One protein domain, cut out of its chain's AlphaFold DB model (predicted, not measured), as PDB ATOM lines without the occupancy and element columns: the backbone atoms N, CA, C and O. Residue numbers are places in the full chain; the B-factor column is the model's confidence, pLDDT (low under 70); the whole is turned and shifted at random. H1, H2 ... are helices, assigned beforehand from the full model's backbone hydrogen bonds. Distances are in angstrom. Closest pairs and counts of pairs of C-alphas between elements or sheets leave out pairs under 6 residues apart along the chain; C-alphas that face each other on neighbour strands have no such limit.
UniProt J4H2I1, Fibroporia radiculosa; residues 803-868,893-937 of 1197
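AT A GLANCE: This is residues 803 to 868 and 893 to 937 of the 1197 residues of a protein of Fibroporia radiculosa (UniProt J4H2I1). Two helical hairpins, H1 with H2 and H3 with H4, are stacked with their helices nearly aligned, and H6 packs along another side of H4, the core helix. H7, the longest helix, turns away beyond the end of H6, and the short H8 and H9 lead back to H4. The printed part has 111 residues with nine named helices, H1 to H9 in chain order, and no named strand: all helix. It is compact, with a radius of gyration of the C-alphas of 13.0 A and spans of 36 by 30 by 23 A.

IN THESE COORDINATES: H7, residues 914 to 925, is 16.9 A long and begins at C-alpha 914 (242.254, 270.853, 256.603). Before it come H6, residues 902 to 912, 15.5 A, and H5, 893 to 899, 9.9 A. After it come H8, 929 to 932, 5.7 A, and H9, 934 to 937, 4.9 A, ending at C-alpha 937 (259.996, 278.013, 253.989). H1, 803 to 809, 9.8 A, begins at C-alpha 803 (253.231, 296.661, 267.971). H2 is 813 to 822, 14.2 A; H3, 836 to 842, 10.2 A; H4, 849 to 859, 15.5 A.

HOW THE PARTS SIT: H4 is the hub. It touches H3 in a hairpin (C-alphas of Thr 840 and Arg 849, the closest, 6.2 A), at a shallow tilt of 26 degrees, opposite ways. It touches H6 (Val 850 and Thr 904, closest C-alphas, 5.8 A), at a shallow tilt of 17 degrees, the same way. It also touches H2 (Val 813 and Met 852, closest C-alphas, 5.7 A) and H9 (Lys 854 and Tyr 936, closest C-alphas, 5.5 A). H1 touches H2 in a hairpin, closest C-alphas Ala 807 and Val 816, 5.0 A. H7 touches H8 with residues 920 to 924 alone, closest C-alphas Ile 923 and Arg 929, 5.6 A. H3 and H5 are near each other, with 5 pairs of C-alphas within 10 A. H4 and H7 are apart. Every O i to N i+4 pair is within hydrogen-bond range in H1 to H6, and 7 of 8 in H7; H8 and H9 are too short for such a pair.

THE WHOLE: The farthest C-alphas, Arg 895 and Phe 927, are 38.5 A apart. Residues 869 to 892 are not printed; C-alphas 868 and 893 are 7.7 A apart across the cut. The link H2 to H3 is long, 13 residues. No printed residue is under 70 in pLDDT.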
ATOM      1  N   THR A 803     251.943 297.299 268.280       85.25
ATOM      2  CA  THR A 803     253.231 296.661 267.971       85.25
ATOM      3  C   THR A 803     253.199 295.913 266.646       85.25
ATOM      4  O   THR A 803     254.066 296.146 265.812       85.25
ATOM      5  N   LEU A 804     252.170 295.096 266.395       94.25
ATOM      6  CA  LEU A 804     252.055 294.371 265.126       94.25
ATOM      7  C   LEU A 804     251.695 295.286 263.945       94.25
ATOM      8  O   LEU A 804     252.220 295.097 262.852       94.25
ATOM      9  N   MET A 805     250.863 296.312 264.157       94.50
ATOM     10  CA  MET A 805     250.524 297.280 263.106       94.50
ATOM     11  C   MET A 805     251.749 298.103 262.687       94.50
ATOM     12  O   MET A 805     251.977 298.286 261.495       94.50
ATOM     13  N   PHE A 806     252.560 298.571 263.642       94.81
ATOM     14  CA  PHE A 806     253.806 299.282 263.347       94.81
ATOM     15  C   PHE A 806     254.881 298.360 262.766       94.81
ATOM     16  O   PHE A 806     255.579 298.781 261.849       94.81
ATOM     17  N   ALA A 807     254.978 297.106 263.220       96.12
ATOM     18  CA  ALA A 807     255.885 296.128 262.625       96.12
ATOM     19  C   ALA A 807     255.552 295.884 261.142       96.12
ATOM     20  O   ALA A 807     256.428 296.026 260.291       96.12
ATOM     21  N   LEU A 808     254.281 295.627 260.807       96.50
ATOM     22  CA  LEU A 808     253.840 295.467 259.414       96.50
ATOM     23  C   LEU A 808     254.009 296.761 258.599       96.50
ATOM     24  O   LEU A 808     254.464 296.711 257.461       96.50
ATOM     25  N   ALA A 809     253.703 297.927 259.180       95.56
ATOM     26  CA  ALA A 809     253.896 299.225 258.524       95.56
ATOM     27  C   ALA A 809     255.376 299.629 258.358       95.56
ATOM     28  O   ALA A 809     255.663 300.555 257.603       95.56
ATOM     29  N   SER A 810     256.308 298.949 259.036       96.06
ATOM     30  CA  SER A 810     257.755 299.110 258.831       96.06
ATOM     31  C   SER A 810     258.308 298.273 257.671       96.06
ATOM     32  O   SER A 810     259.479 298.425 257.333       96.06
ATOM     33  N   ASP A 811     257.488 297.386 257.084       96.31
ATOM     34  CA  ASP A 811     257.852 296.447 256.008       96.31
ATOM     35  C   ASP A 811     259.050 295.526 256.351       96.31
ATOM     36  O   ASP A 811     259.682 294.937 255.474       96.31
ATOM     37  N   ASN A 812     259.366 295.383 257.645       96.19
ATOM     38  CA  ASN A 812     260.496 294.609 258.156       96.19
ATOM     39  C   ASN A 812     260.033 293.263 258.745       96.19
ATOM     40  O   ASN A 812     259.391 293.197 259.796       96.19
ATOM     41  N   VAL A 813     260.423 292.172 258.083       96.31
ATOM     42  CA  VAL A 813     260.069 290.791 258.455       96.31
ATOM     43  C   VAL A 813     260.602 290.399 259.837       96.31
ATOM     44  O   VAL A 813     259.928 289.666 260.561       96.31
ATOM     45  N   ASP A 814     261.788 290.873 260.225       96.12
ATOM     46  CA  ASP A 814     262.402 290.533 261.512       96.12
ATOM     47  C   ASP A 814     261.745 291.289 262.677       96.12
ATOM     48  O   ASP A 814     261.601 290.726 263.759       96.12
ATOM     49  N   GLU A 815     261.248 292.511 262.454       95.62
ATOM     50  CA  GLU A 815     260.461 293.252 263.453       95.62
ATOM     51  C   GLU A 815     259.089 292.594 263.676       95.62
ATOM     52  O   GLU A 815     258.660 292.393 264.816       95.62
ATOM     53  N   VAL A 816     258.430 292.151 262.596       96.62
ATOM     54  CA  VAL A 816     257.201 291.338 262.681       96.62
ATOM     55  C   VAL A 816     257.482 290.015 263.399       96.62
ATOM     56  O   VAL A 816     256.686 289.599 264.244       96.62
ATOM     57  N   ARG A 817     258.631 289.372 263.140       95.00
ATOM     58  CA  ARG A 817     259.031 288.134 263.830       95.00
ATOM     59  C   ARG A 817     259.229 288.388 265.320       95.00
ATOM     60  O   ARG A 817     258.628 287.679 266.120       95.00
ATOM     61  N   ARG A 818     259.981 289.426 265.689       94.88
ATOM     62  CA  ARG A 818     260.258 289.820 267.079       94.88
ATOM     63  C   ARG A 818     258.969 290.049 267.872       94.88
ATOM     64  O   ARG A 818     258.841 289.556 268.992       94.88
ATOM     65  N   VAL A 819     257.991 290.744 267.286       95.38
ATOM     66  CA  VAL A 819     256.674 290.970 267.908       95.38
ATOM     67  C   VAL A 819     255.895 289.657 268.081       95.38
ATOM     68  O   VAL A 819     255.386 289.399 269.172       95.38
ATOM     69  N   LEU A 820     255.862 288.789 267.066       94.25
ATOM     70  CA  LEU A 820     255.149 287.503 267.120       94.25
ATOM     71  C   LEU A 820     255.855 286.419 267.967       94.25
ATOM     72  O   LEU A 820     255.206 285.466 268.402       94.25
ATOM     73  N   GLU A 821     257.167 286.527 268.191       92.38
ATOM     74  CA  GLU A 821     257.958 285.653 269.075       92.38
ATOM     75  C   GLU A 821     257.894 286.095 270.539       92.38
ATOM     76  O   GLU A 821     257.804 285.246 271.424       92.38
ATOM     77  N   SER A 822     257.868 287.406 270.800       93.06
ATOM     78  CA  SER A 822     257.691 287.953 272.156       93.06
ATOM     79  C   SER A 822     256.323 287.638 272.773       93.06
ATOM     80  O   SER A 822     256.158 287.726 273.989       93.06
ATOM     81  N   GLY A 823     255.330 287.297 271.942       92.12
ATOM     82  CA  GLY A 823     253.944 287.104 272.365       92.12
ATOM     83  C   GLY A 823     253.214 288.402 272.725       92.12
ATOM     84  O   GLY A 823     252.119 288.333 273.279       92.12
ATOM     85  N   GLU A 824     253.781 289.578 272.422       90.25
ATOM     86  CA  GLU A 824     253.122 290.873 272.654       90.25
ATOM     87  C   GLU A 824     251.919 291.127 271.734       90.25
ATOM     88  O   GLU A 824     251.082 291.966 272.066       90.25
ATOM     89  N   ALA A 825     251.837 290.423 270.602       94.62
ATOM     90  CA  ALA A 825     250.678 290.396 269.716       94.62
ATOM     91  C   ALA A 825     250.512 289.001 269.092       94.62
ATOM     92  O   ALA A 825     251.494 288.306 268.809       94.62
ATOM     93  N   GLY A 826     249.267 288.591 268.865       93.81
ATOM     94  CA  GLY A 826     248.917 287.375 268.142       93.81
ATOM     95  C   GLY A 826     248.909 287.569 266.617       93.81
ATOM     96  O   GLY A 826     248.670 288.666 266.116       93.81
ATOM     97  N   PRO A 827     249.095 286.493 265.829       95.19
ATOM     98  CA  PRO A 827     249.069 286.555 264.361       95.19
ATOM     99  C   PRO A 827     247.661 286.787 263.778       95.19
ATOM    100  O   PRO A 827     247.516 286.940 262.567       95.19
ATOM    101  N   ASN A 828     246.630 286.781 264.629       95.31
ATOM    102  CA  ASN A 828     245.231 287.049 264.286       95.31
ATOM    103  C   ASN A 828     244.735 288.391 264.848       95.31
ATOM    104  O   ASN A 828     243.549 288.682 264.726       95.31
ATOM    105  N   ASP A 829     245.608 289.188 265.468       94.75
ATOM    106  CA  ASP A 829     245.222 290.468 266.054       94.75
ATOM    107  C   ASP A 829     244.833 291.471 264.954       94.75
ATOM    108  O   ASP A 829     245.398 291.482 263.851       94.75
ATOM    109  N   ASP A 830     243.854 292.324 265.260       93.81
ATOM    110  CA  ASP A 830     243.367 293.354 264.345       93.81
ATOM    111  C   ASP A 830     244.365 294.514 264.231       93.81
ATOM    112  O   ASP A 830     244.699 295.189 265.209       93.81
ATOM    113  N   VAL A 831     244.798 294.807 263.006       92.69
ATOM    114  CA  VAL A 831     245.657 295.954 262.677       92.69
ATOM    115  C   VAL A 831     244.803 297.064 262.062       92.69
ATOM    116  O   VAL A 831     244.852 297.385 260.877       92.69
ATOM    117  N   GLY A 832     243.940 297.630 262.908       89.94
ATOM    118  CA  GLY A 832     242.889 298.561 262.501       89.94
ATOM    119  C   GLY A 832     241.577 297.817 262.216       89.94
ATOM    120  O   GLY A 832     241.090 297.131 263.108       89.94
ATOM    121  N   PRO A 833     240.956 297.955 261.028       90.81
ATOM    122  CA  PRO A 833     239.662 297.338 260.713       90.81
ATOM    123  C   PRO A 833     239.769 295.928 260.093       90.81
ATOM    124  O   PRO A 833     238.800 295.455 259.501       90.81
ATOM    125  N   GLN A 834     240.951 295.304 260.120       93.50
ATOM    126  CA  GLN A 834     241.249 294.019 259.478       93.50
ATOM    127  C   GLN A 834     242.302 293.249 260.285       93.50
ATOM    128  O   GLN A 834     243.197 293.865 260.866       93.50
ATOM    129  N   SER A 835     242.270 291.914 260.223       95.12
ATOM    130  CA  SER A 835     243.347 291.067 260.757       95.12
ATOM    131  C   SER A 835     244.709 291.374 260.116       95.12
ATOM    132  O   SER A 835     244.789 291.777 258.950       95.12
ATOM    133  N   ALA A 836     245.792 291.103 260.848       95.94
ATOM    134  CA  ALA A 836     247.174 291.225 260.371       95.94
ATOM    135  C   ALA A 836     247.417 290.624 258.968       95.94
ATOM    136  O   ALA A 836     248.069 291.243 258.121       95.94
ATOM    137  N   LEU A 837     246.856 289.443 258.686       96.56
ATOM    138  CA  LEU A 837     246.986 288.777 257.386       96.56
ATOM    139  C   LEU A 837     246.185 289.488 256.282       96.56
ATOM    140  O   LEU A 837     246.709 289.700 255.191       96.56
ATOM    141  N   ALA A 838     244.942 289.886 256.562       95.06
ATOM    142  CA  ALA A 838     244.079 290.605 255.621       95.06
ATOM    143  C   ALA A 838     244.684 291.961 255.199       95.06
ATOM    144  O   ALA A 838     244.740 292.280 254.004       95.06
ATOM    145  N   PHE A 839     245.240 292.702 256.162       95.38
ATOM    146  CA  PHE A 839     246.008 293.920 255.907       95.38
ATOM    147  C   PHE A 839     247.243 293.639 255.043       95.38
ATOM    148  O   PHE A 839     247.409 294.260 253.997       95.38
ATOM    149  N   THR A 840     248.073 292.659 255.423       96.06
ATOM    150  CA  THR A 840     249.308 292.322 254.687       96.06
ATOM    151  C   THR A 840     249.021 291.977 253.223       96.06
ATOM    152  O   THR A 840     249.702 292.459 252.325       96.06
ATOM    153  N   LEU A 841     247.984 291.179 252.957       95.38
ATOM    154  CA  LEU A 841     247.628 290.757 251.599       95.38
ATOM    155  C   LEU A 841     247.091 291.911 250.733       95.38
ATOM    156  O   LEU A 841     247.415 291.981 249.543       95.38
ATOM    157  N   SER A 842     246.305 292.819 251.323       93.19
ATOM    158  CA  SER A 842     245.707 293.968 250.624       93.19
ATOM    159  C   SER A 842     246.660 295.165 250.464       93.19
ATOM    160  O   SER A 842     246.507 295.950 249.523       93.19
ATOM    161  N   ALA A 843     247.679 295.291 251.318       94.19
ATOM    162  CA  ALA A 843     248.665 296.367 251.288       94.19
ATOM    163  C   ALA A 843     249.704 296.192 250.157       94.19
ATOM    164  O   ALA A 843     250.844 295.787 250.376       94.19
ATOM    165  N   LYS A 844     249.331 296.588 248.932       90.62
ATOM    166  CA  LYS A 844     250.185 296.584 247.717       90.62
ATOM    167  C   LYS A 844     251.465 297.446 247.799       90.62
ATOM    168  O   LYS A 844     252.213 297.494 246.832       90.62
ATOM    169  N   GLN A 845     251.690 298.153 248.909       91.81
ATOM    170  CA  GLN A 845     252.873 298.989 249.156       91.81
ATOM    171  C   GLN A 845     253.988 298.255 249.921       91.81
ATOM    172  O   GLN A 845     255.095 298.775 249.989       91.81
ATOM    173  N   LEU A 846     253.707 297.078 250.492       93.31
ATOM    174  CA  LEU A 846     254.688 296.284 251.236       93.31
ATOM    175  C   LEU A 846     255.567 295.490 250.262       93.31
ATOM    176  O   LEU A 846     255.065 294.620 249.543       93.31
ATOM    177  N   THR A 847     256.870 295.757 250.247       92.81
ATOM    178  CA  THR A 847     257.847 295.017 249.433       92.81
ATOM    179  C   THR A 847     258.015 293.590 249.951       92.81
ATOM    180  O   THR A 847     258.001 292.638 249.170       92.81
ATOM    181  N   ASN A 848     258.029 293.402 251.274       94.44
ATOM    182  CA  ASN A 848     258.214 292.101 251.918       94.44
ATOM    183  C   ASN A 848     256.892 291.346 252.151       94.44
ATOM    184  O   ASN A 848     256.823 290.438 252.988       94.44
ATOM    185  N   ARG A 849     255.831 291.678 251.393       94.69
ATOM    186  CA  ARG A 849     254.470 291.122 251.536       94.69
ATOM    187  C   ARG A 849     254.446 289.598 251.654       94.69
ATOM    188  O   ARG A 849     253.801 289.068 252.556       94.69
ATOM    189  N   VAL A 850     255.148 288.895 250.758       94.69
ATOM    190  CA  VAL A 850     255.163 287.421 250.717       94.69
ATOM    191  C   VAL A 850     255.784 286.852 251.998       94.69
ATOM    192  O   VAL A 850     255.227 285.941 252.608       94.69
ATOM    193  N   ALA A 851     256.903 287.424 252.453       95.88
ATOM    194  CA  ALA A 851     257.608 286.981 253.653       95.88
ATOM    195  C   ALA A 851     256.809 287.259 254.940       95.88
ATOM    196  O   ALA A 851     256.717 286.386 255.804       95.88
ATOM    197  N   MET A 852     256.157 288.422 255.046       97.00
ATOM    198  CA  MET A 852     255.266 288.730 256.172       97.00
ATOM    199  C   MET A 852     254.013 287.840 256.180       97.00
ATOM    200  O   MET A 852     253.632 287.336 257.236       97.00
ATOM    201  N   ALA A 853     253.413 287.558 255.017       96.88
ATOM    202  CA  ALA A 853     252.286 286.630 254.912       96.88
ATOM    203  C   ALA A 853     252.681 285.196 255.319       96.88
ATOM    204  O   ALA A 853     251.980 284.579 256.123       96.88
ATOM    205  N   LYS A 854     253.831 284.686 254.844       96.44
ATOM    206  CA  LYS A 854     254.412 283.404 255.293       96.44
ATOM    207  C   LYS A 854     254.583 283.361 256.811       96.44
ATOM    208  O   LYS A 854     254.191 282.384 257.443       96.44
ATOM    209  N   LEU A 855     255.154 284.414 257.393       96.06
ATOM    210  CA  LEU A 855     255.454 284.503 258.821       96.06
ATOM    211  C   LEU A 855     254.183 284.518 259.688       96.06
ATOM    212  O   LEU A 855     254.098 283.771 260.664       96.06
ATOM    213  N   LEU A 856     253.168 285.294 259.301       96.69
ATOM    214  CA  LEU A 856     251.858 285.304 259.962       96.69
ATOM    215  C   LEU A 856     251.191 283.918 259.904       96.69
ATOM    216  O   LEU A 856     250.770 283.385 260.933       96.69
ATOM    217  N   LEU A 857     251.165 283.283 258.726       96.06
ATOM    218  CA  LEU A 857     250.627 281.927 258.544       96.06
ATOM    219  C   LEU A 857     251.431 280.854 259.311       96.06
ATOM    220  O   LEU A 857     250.853 279.865 259.769       96.06
ATOM    221  N   ALA A 858     252.739 281.054 259.505       94.00
ATOM    222  CA  ALA A 858     253.604 280.181 260.302       94.00
ATOM    223  C   ALA A 858     253.359 280.291 261.815       94.00
ATOM    224  O   ALA A 858     253.487 279.294 262.527       94.00
ATOM    225  N   HIS A 859     252.982 281.474 262.310       93.56
ATOM    226  CA  HIS A 859     252.581 281.664 263.708       93.56
ATOM    227  C   HIS A 859     251.127 281.247 263.979       93.56
ATOM    228  O   HIS A 859     250.777 281.014 265.137       93.56
ATOM    229  N   GLY A 860     250.303 281.092 262.937       94.12
ATOM    230  CA  GLY A 860     248.929 280.588 263.037       94.12
ATOM    231  C   GLY A 860     247.838 281.605 262.697       94.12
ATOM    232  O   GLY A 860     246.736 281.505 263.239       94.12
ATOM    233  N   ALA A 861     248.118 282.582 261.827       95.75
ATOM    234  CA  ALA A 861     247.082 283.424 261.231       95.75
ATOM    235  C   ALA A 861     246.058 282.571 260.457       95.75
ATOM    236  O   ALA A 861     246.439 281.664 259.713       95.75
ATOM    237  N   ASP A 862     244.769 282.864 260.612       95.12
ATOM    238  CA  ASP A 862     243.694 282.141 259.936       95.12
ATOM    239  C   ASP A 862     243.539 282.635 258.482       95.12
ATOM    240  O   ASP A 862     243.126 283.778 258.256       95.12
ATOM    241  N   PRO A 863     243.795 281.791 257.462       95.38
ATOM    242  CA  PRO A 863     243.553 282.132 256.056       95.38
ATOM    243  C   PRO A 863     242.063 282.353 255.738       95.38
ATOM    244  O   PRO A 863     241.729 282.815 254.646       95.38
ATOM    245  N   SER A 864     241.154 282.061 256.674       93.12
ATOM    246  CA  SER A 864     239.755 282.480 256.593       93.12
ATOM    247  C   SER A 864     239.604 283.996 256.747       93.12
ATOM    248  O   SER A 864     238.812 284.581 256.019       93.12
ATOM    249  N   MET A 865     240.401 284.653 257.594       90.12
ATOM    250  CA  MET A 865     240.319 286.108 257.816       90.12
ATOM    251  C   MET A 865     240.828 286.921 256.618       90.12
ATOM    252  O   MET A 865     240.370 288.037 256.384       90.12
ATOM    253  N   ALA A 866     241.690 286.337 255.777       87.44
ATOM    254  CA  ALA A 866     242.074 286.901 254.478       87.44
ATOM    255  C   ALA A 866     240.896 287.049 253.487       87.44
ATOM    256  O   ALA A 866     241.040 287.682 252.442       87.44
ATOM    257  N   ARG A 867     239.738 286.442 253.784       83.50
ATOM    258  CA  ARG A 867     238.533 286.467 252.940       83.50
ATOM    259  C   ARG A 867     237.620 287.652 253.239       83.50
ATOM    260  O   ARG A 867     236.839 288.023 252.368       83.50
ATOM    261  N   ASP A 868     237.734 288.218 254.438       80.75
ATOM    262  CA  ASP A 868     236.820 289.233 254.971       80.75
ATOM    263  C   ASP A 868     237.331 290.669 254.741       80.75
ATOM    264  O   ASP A 868     236.745 291.628 255.241       80.75
ATOM    265  N   ARG A 893     235.869 288.096 246.875       76.50
ATOM    266  CA  ARG A 893     236.895 287.243 247.495       76.50
ATOM    267  C   ARG A 893     237.669 286.431 246.451       76.50
ATOM    268  O   ARG A 893     238.893 286.347 246.543       76.50
ATOM    269  N   ALA A 894     236.978 285.814 245.490       85.00
ATOM    270  CA  ALA A 894     237.625 285.018 244.446       85.00
ATOM    271  C   ALA A 894     238.614 285.871 243.633       85.00
ATOM    272  O   ALA A 894     239.771 285.485 243.489       85.00
ATOM    273  N   ARG A 895     238.192 287.074 243.223       88.31
ATOM    274  CA  ARG A 895     239.031 288.044 242.498       88.31
ATOM    275  C   ARG A 895     240.234 288.521 243.312       88.31
ATOM    276  O   ARG A 895     241.315 288.638 242.752       88.31
ATOM    277  N   LEU A 896     240.084 288.758 244.620       88.69
ATOM    278  CA  LEU A 896     241.219 289.133 245.475       88.69
ATOM    279  C   LEU A 896     242.258 288.007 245.544       88.69
ATOM    280  O   LEU A 896     243.447 288.268 245.385       88.69
ATOM    281  N   LEU A 897     241.825 286.756 245.729       90.06
ATOM    282  CA  LEU A 897     242.732 285.600 245.725       90.06
ATOM    283  C   LEU A 897     243.342 285.325 244.341       90.06
ATOM    284  O   LEU A 897     244.413 284.730 244.271       90.06
ATOM    285  N   GLU A 898     242.691 285.751 243.259       90.88
ATOM    286  CA  GLU A 898     243.203 285.684 241.886       90.88
ATOM    287  C   GLU A 898     244.213 286.808 241.569       90.88
ATOM    288  O   GLU A 898     245.146 286.567 240.807       90.88
ATOM    289  N   GLU A 899     244.085 287.983 242.204       92.25
ATOM    290  CA  GLU A 899     245.033 289.114 242.125       92.25
ATOM    291  C   GLU A 899     246.305 288.910 242.987       92.25
ATOM    292  O   GLU A 899     247.305 289.613 242.815       92.25
ATOM    293  N   LEU A 900     246.309 287.946 243.916       93.94
ATOM    294  CA  LEU A 900     247.519 287.569 244.656       93.94
ATOM    295  C   LEU A 900     248.535 286.852 243.758       93.94
ATOM    296  O   LEU A 900     248.176 286.038 242.905       93.94
ATOM    297  N   ASP A 901     249.821 287.101 244.018       94.38
ATOM    298  CA  ASP A 901     250.914 286.428 243.320       94.38
ATOM    299  C   ASP A 901     250.857 284.896 243.521       94.38
ATOM    300  O   ASP A 901     250.364 284.422 244.556       94.38
ATOM    301  N   PRO A 902     251.354 284.091 242.558       96.00
ATOM    302  CA  PRO A 902     251.178 282.640 242.592       96.00
ATOM    303  C   PRO A 902     251.720 281.957 243.857       96.00
ATOM    304  O   PRO A 902     251.126 280.974 244.303       96.00
ATOM    305  N   ALA A 903     252.792 282.486 244.457       96.31
ATOM    306  CA  ALA A 903     253.361 281.976 245.704       96.31
ATOM    307  C   ALA A 903     252.450 282.281 246.905       96.31
ATOM    308  O   ALA A 903     252.014 281.361 247.598       96.31
ATOM    309  N   THR A 904     252.087 283.545 247.129       96.31
ATOM    310  CA  THR A 904     251.199 283.955 248.231       96.31
ATOM    311  C   THR A 904     249.841 283.256 248.145       96.31
ATOM    312  O   THR A 904     249.350 282.730 249.147       96.31
ATOM    313  N   ARG A 905     249.267 283.155 246.938       96.38
ATOM    314  CA  ARG A 905     248.032 282.400 246.674       96.38
ATOM    315  C   ARG A 905     248.166 280.926 247.068       96.38
ATOM    316  O   ARG A 905     247.272 280.390 247.726       96.38
ATOM    317  N   TYR A 906     249.282 280.284 246.714       97.38
ATOM    318  CA  TYR A 906     249.583 278.909 247.118       97.38
ATOM    319  C   TYR A 906     249.683 278.771 248.646       97.38
ATOM    320  O   TYR A 906     249.043 277.883 249.208       97.38
ATOM    321  N   TYR A 907     250.395 279.660 249.346       97.25
ATOM    322  CA  TYR A 907     250.538 279.571 250.807       97.25
ATOM    323  C   TYR A 907     249.223 279.797 251.565       97.25
ATOM    324  O   TYR A 907     248.946 279.061 252.514       97.25
ATOM    325  N   VAL A 908     248.374 280.733 251.124       96.56
ATOM    326  CA  VAL A 908     247.030 280.932 251.702       96.56
ATOM    327  C   VAL A 908     246.150 279.695 251.471       96.56
ATOM    328  O   VAL A 908     245.528 279.203 252.415       96.56
ATOM    329  N   LYS A 909     246.149 279.124 250.255       96.00
ATOM    330  CA  LYS A 909     245.422 277.877 249.940       96.00
ATOM    331  C   LYS A 909     245.931 276.690 250.771       96.00
ATOM    332  O   LYS A 909     245.134 275.913 251.299       96.00
ATOM    333  N   ARG A 910     247.252 276.564 250.922       95.81
ATOM    334  CA  ARG A 910     247.916 275.514 251.710       95.81
ATOM    335  C   ARG A 910     247.577 275.621 253.193       95.81
ATOM    336  O   ARG A 910     247.308 274.594 253.808       95.81
ATOM    337  N   ALA A 911     247.542 276.827 253.757       95.44
ATOM    338  CA  ALA A 911     247.150 277.049 255.147       95.44
ATOM    339  C   ALA A 911     245.672 276.695 255.403       95.44
ATOM    340  O   ALA A 911     245.345 276.144 256.454       95.44
ATOM    341  N   ASP A 912     244.780 276.976 254.446       95.19
ATOM    342  CA  ASP A 912     243.338 276.697 254.547       95.19
ATOM    343  C   ASP A 912     243.041 275.188 254.492       95.19
ATOM    344  O   ASP A 912     242.092 274.704 255.118       95.19
ATOM    345  N   ALA A 913     243.887 274.406 253.816       94.44
ATOM    346  CA  ALA A 913     243.714 272.962 253.695       94.44
ATOM    347  C   ALA A 913     243.583 272.271 255.078       94.44
ATOM    348  O   ALA A 913     244.410 272.472 255.977       94.44
ATOM    349  N   PRO A 914     242.563 271.410 255.282       91.44
ATOM    350  CA  PRO A 914     242.254 270.853 256.603       91.44
ATOM    351  C   PRO A 914     243.364 269.941 257.138       91.44
ATOM    352  O   PRO A 914     243.547 269.826 258.348       91.44
ATOM    353  N   GLN A 915     244.135 269.314 256.246       89.62
ATOM    354  CA  GLN A 915     245.283 268.475 256.592       89.62
ATOM    355  C   GLN A 915     246.430 269.322 257.167       89.62
ATOM    356  O   GLN A 915     246.986 268.977 258.213       89.62
ATOM    357  N   THR A 916     246.708 270.483 256.564       91.31
ATOM    358  CA  THR A 916     247.660 271.468 257.089       91.31
ATOM    359  C   THR A 916     247.234 271.921 258.476       91.31
ATOM    360  O   THR A 916     248.016 271.758 259.410       91.31
ATOM    361  N   ARG A 917     245.981 272.371 258.651       90.69
ATOM    362  CA  ARG A 917     245.452 272.820 259.955       90.69
ATOM    363  C   ARG A 917     245.536 271.742 261.040       90.69
ATOM    364  O   ARG A 917     246.044 272.023 262.124       90.69
ATOM    365  N   ARG A 918     245.128 270.497 260.744       88.19
ATOM    366  CA  ARG A 918     245.264 269.344 261.663       88.19
ATOM    367  C   ARG A 918     246.715 269.147 262.110       88.19
ATOM    368  O   ARG A 918     246.980 269.047 263.304       88.19
ATOM    369  N   ALA A 919     247.655 269.121 261.168       87.69
ATOM    370  CA  ALA A 919     249.059 268.877 261.481       87.69
ATOM    371  C   ALA A 919     249.755 270.088 262.135       87.69
ATOM    372  O   ALA A 919     250.574 269.891 263.028       87.69
ATOM    373  N   SER A 920     249.384 271.330 261.808       87.38
ATOM    374  CA  SER A 920     249.866 272.517 262.532       87.38
ATOM    375  C   SER A 920     249.376 272.505 263.983       87.38
ATOM    376  O   SER A 920     250.156 272.768 264.894       87.38
ATOM    377  N   ALA A 921     248.131 272.085 264.241       86.88
ATOM    378  CA  ALA A 921     247.626 271.900 265.603       86.88
ATOM    379  C   ALA A 921     248.377 270.808 266.398       86.88
ATOM    380  O   ALA A 921     248.468 270.914 267.621       86.88
ATOM    381  N   LEU A 922     248.953 269.792 265.738       84.25
ATOM    382  CA  LEU A 922     249.888 268.854 266.379       84.25
ATOM    383  C   LEU A 922     251.229 269.536 266.695       84.25
ATOM    384  O   LEU A 922     251.706 269.439 267.825       84.25
ATOM    385  N   ILE A 923     251.796 270.286 265.743       86.88
ATOM    386  CA  ILE A 923     253.064 271.014 265.922       86.88
ATOM    387  C   ILE A 923     252.969 272.014 267.087       86.88
ATOM    388  O   ILE A 923     253.814 271.974 267.980       86.88
ATOM    389  N   HIS A 924     251.921 272.845 267.162       84.31
ATOM    390  CA  HIS A 924     251.759 273.846 268.233       84.31
ATOM    391  C   HIS A 924     251.599 273.243 269.646       84.31
ATOM    392  O   HIS A 924     251.920 273.909 270.639       84.31
ATOM    393  N   ARG A 925     251.123 271.990 269.748       83.50
ATOM    394  CA  ARG A 925     251.031 271.218 271.006       83.50
ATOM    395  C   ARG A 925     252.358 270.591 271.435       83.50
ATOM    396  O   ARG A 925     252.487 270.187 272.584       83.50
ATOM    397  N   SER A 926     253.318 270.490 270.522       84.81
ATOM    398  CA  SER A 926     254.635 269.904 270.758       84.81
ATOM    399  C   SER A 926     255.692 270.975 271.066       84.81
ATOM    400  O   SER A 926     255.467 272.167 270.859       84.81
ATOM    401  N   PHE A 927     256.889 270.546 271.478       84.00
ATOM    402  CA  PHE A 927     258.065 271.424 271.565       84.00
ATOM    403  C   PHE A 927     258.545 271.937 270.194       84.00
ATOM    404  O   PHE A 927     259.324 272.880 270.126       84.00
ATOM    405  N   PHE A 928     258.057 271.367 269.091       84.31
ATOM    406  CA  PHE A 928     258.490 271.691 267.734       84.31
ATOM    407  C   PHE A 928     257.801 272.921 267.128       84.31
ATOM    408  O   PHE A 928     257.699 273.008 265.909       84.31
ATOM    409  N   ARG A 929     257.322 273.882 267.931       85.94
ATOM    410  CA  ARG A 929     256.626 275.081 267.412       85.94
ATOM    411  C   ARG A 929     257.391 275.801 266.284       85.94
ATOM    412  O   ARG A 929     256.735 276.135 265.297       85.94
ATOM    413  N   PRO A 930     258.731 275.964 266.342       86.69
ATOM    414  CA  PRO A 930     259.500 276.529 265.230       86.69
ATOM    415  C   PRO A 930     259.367 275.753 263.903       86.69
ATOM    416  O   PRO A 930     259.332 276.378 262.843       86.69
ATOM    417  N   LEU A 931     259.138 274.427 263.926       86.38
ATOM    418  CA  LEU A 931     258.909 273.623 262.712       86.38
ATOM    419  C   LEU A 931     257.606 273.970 261.966       86.38
ATOM    420  O   LEU A 931     257.438 273.553 260.819       86.38
ATOM    421  N   ALA A 932     256.690 274.752 262.550       87.56
ATOM    422  CA  ALA A 932     255.539 275.275 261.809       87.56
ATOM    423  C   ALA A 932     255.982 276.161 260.622       87.56
ATOM    424  O   ALA A 932     255.330 276.154 259.577       87.56
ATOM    425  N   ARG A 933     257.133 276.841 260.751       90.69
ATOM    426  CA  ARG A 933     257.749 277.711 259.730       90.69
ATOM    427  C   ARG A 933     258.212 276.942 258.490       90.69
ATOM    428  O   ARG A 933     257.986 277.404 257.375       90.69
ATOM    429  N   VAL A 934     258.694 275.703 258.665       90.19
ATOM    430  CA  VAL A 934     259.161 274.799 257.585       90.19
ATOM    431  C   VAL A 934     258.161 274.719 256.422       90.19
ATOM    432  O   VAL A 934     258.553 274.664 255.260       90.19
ATOM    433  N   ARG A 935     256.858 274.735 256.734       91.31
ATOM    434  CA  ARG A 935     255.739 274.630 255.777       91.31
ATOM    435  C   ARG A 935     255.588 275.840 254.856       91.31
ATOM    436  O   ARG A 935     254.934 275.747 253.822       91.31
ATOM    437  N   TYR A 936     256.174 276.967 255.233       94.69
ATOM    438  CA  TYR A 936     256.152 278.216 254.480       94.69
ATOM    439  C   TYR A 936     257.541 278.519 253.882       94.69
ATOM    440  O   TYR A 936     257.641 279.136 252.821       94.69
ATOM    441  N   ASP A 937     258.604 277.963 254.472       93.06
ATOM    442  CA  ASP A 937     259.996 278.013 253.989       93.06
ATOM    443  C   ASP A 937     260.365 276.971 252.916       93.06
ATOM    444  O   ASP A 937     261.465 277.041 252.350       93.06
TER     445      ASP A 937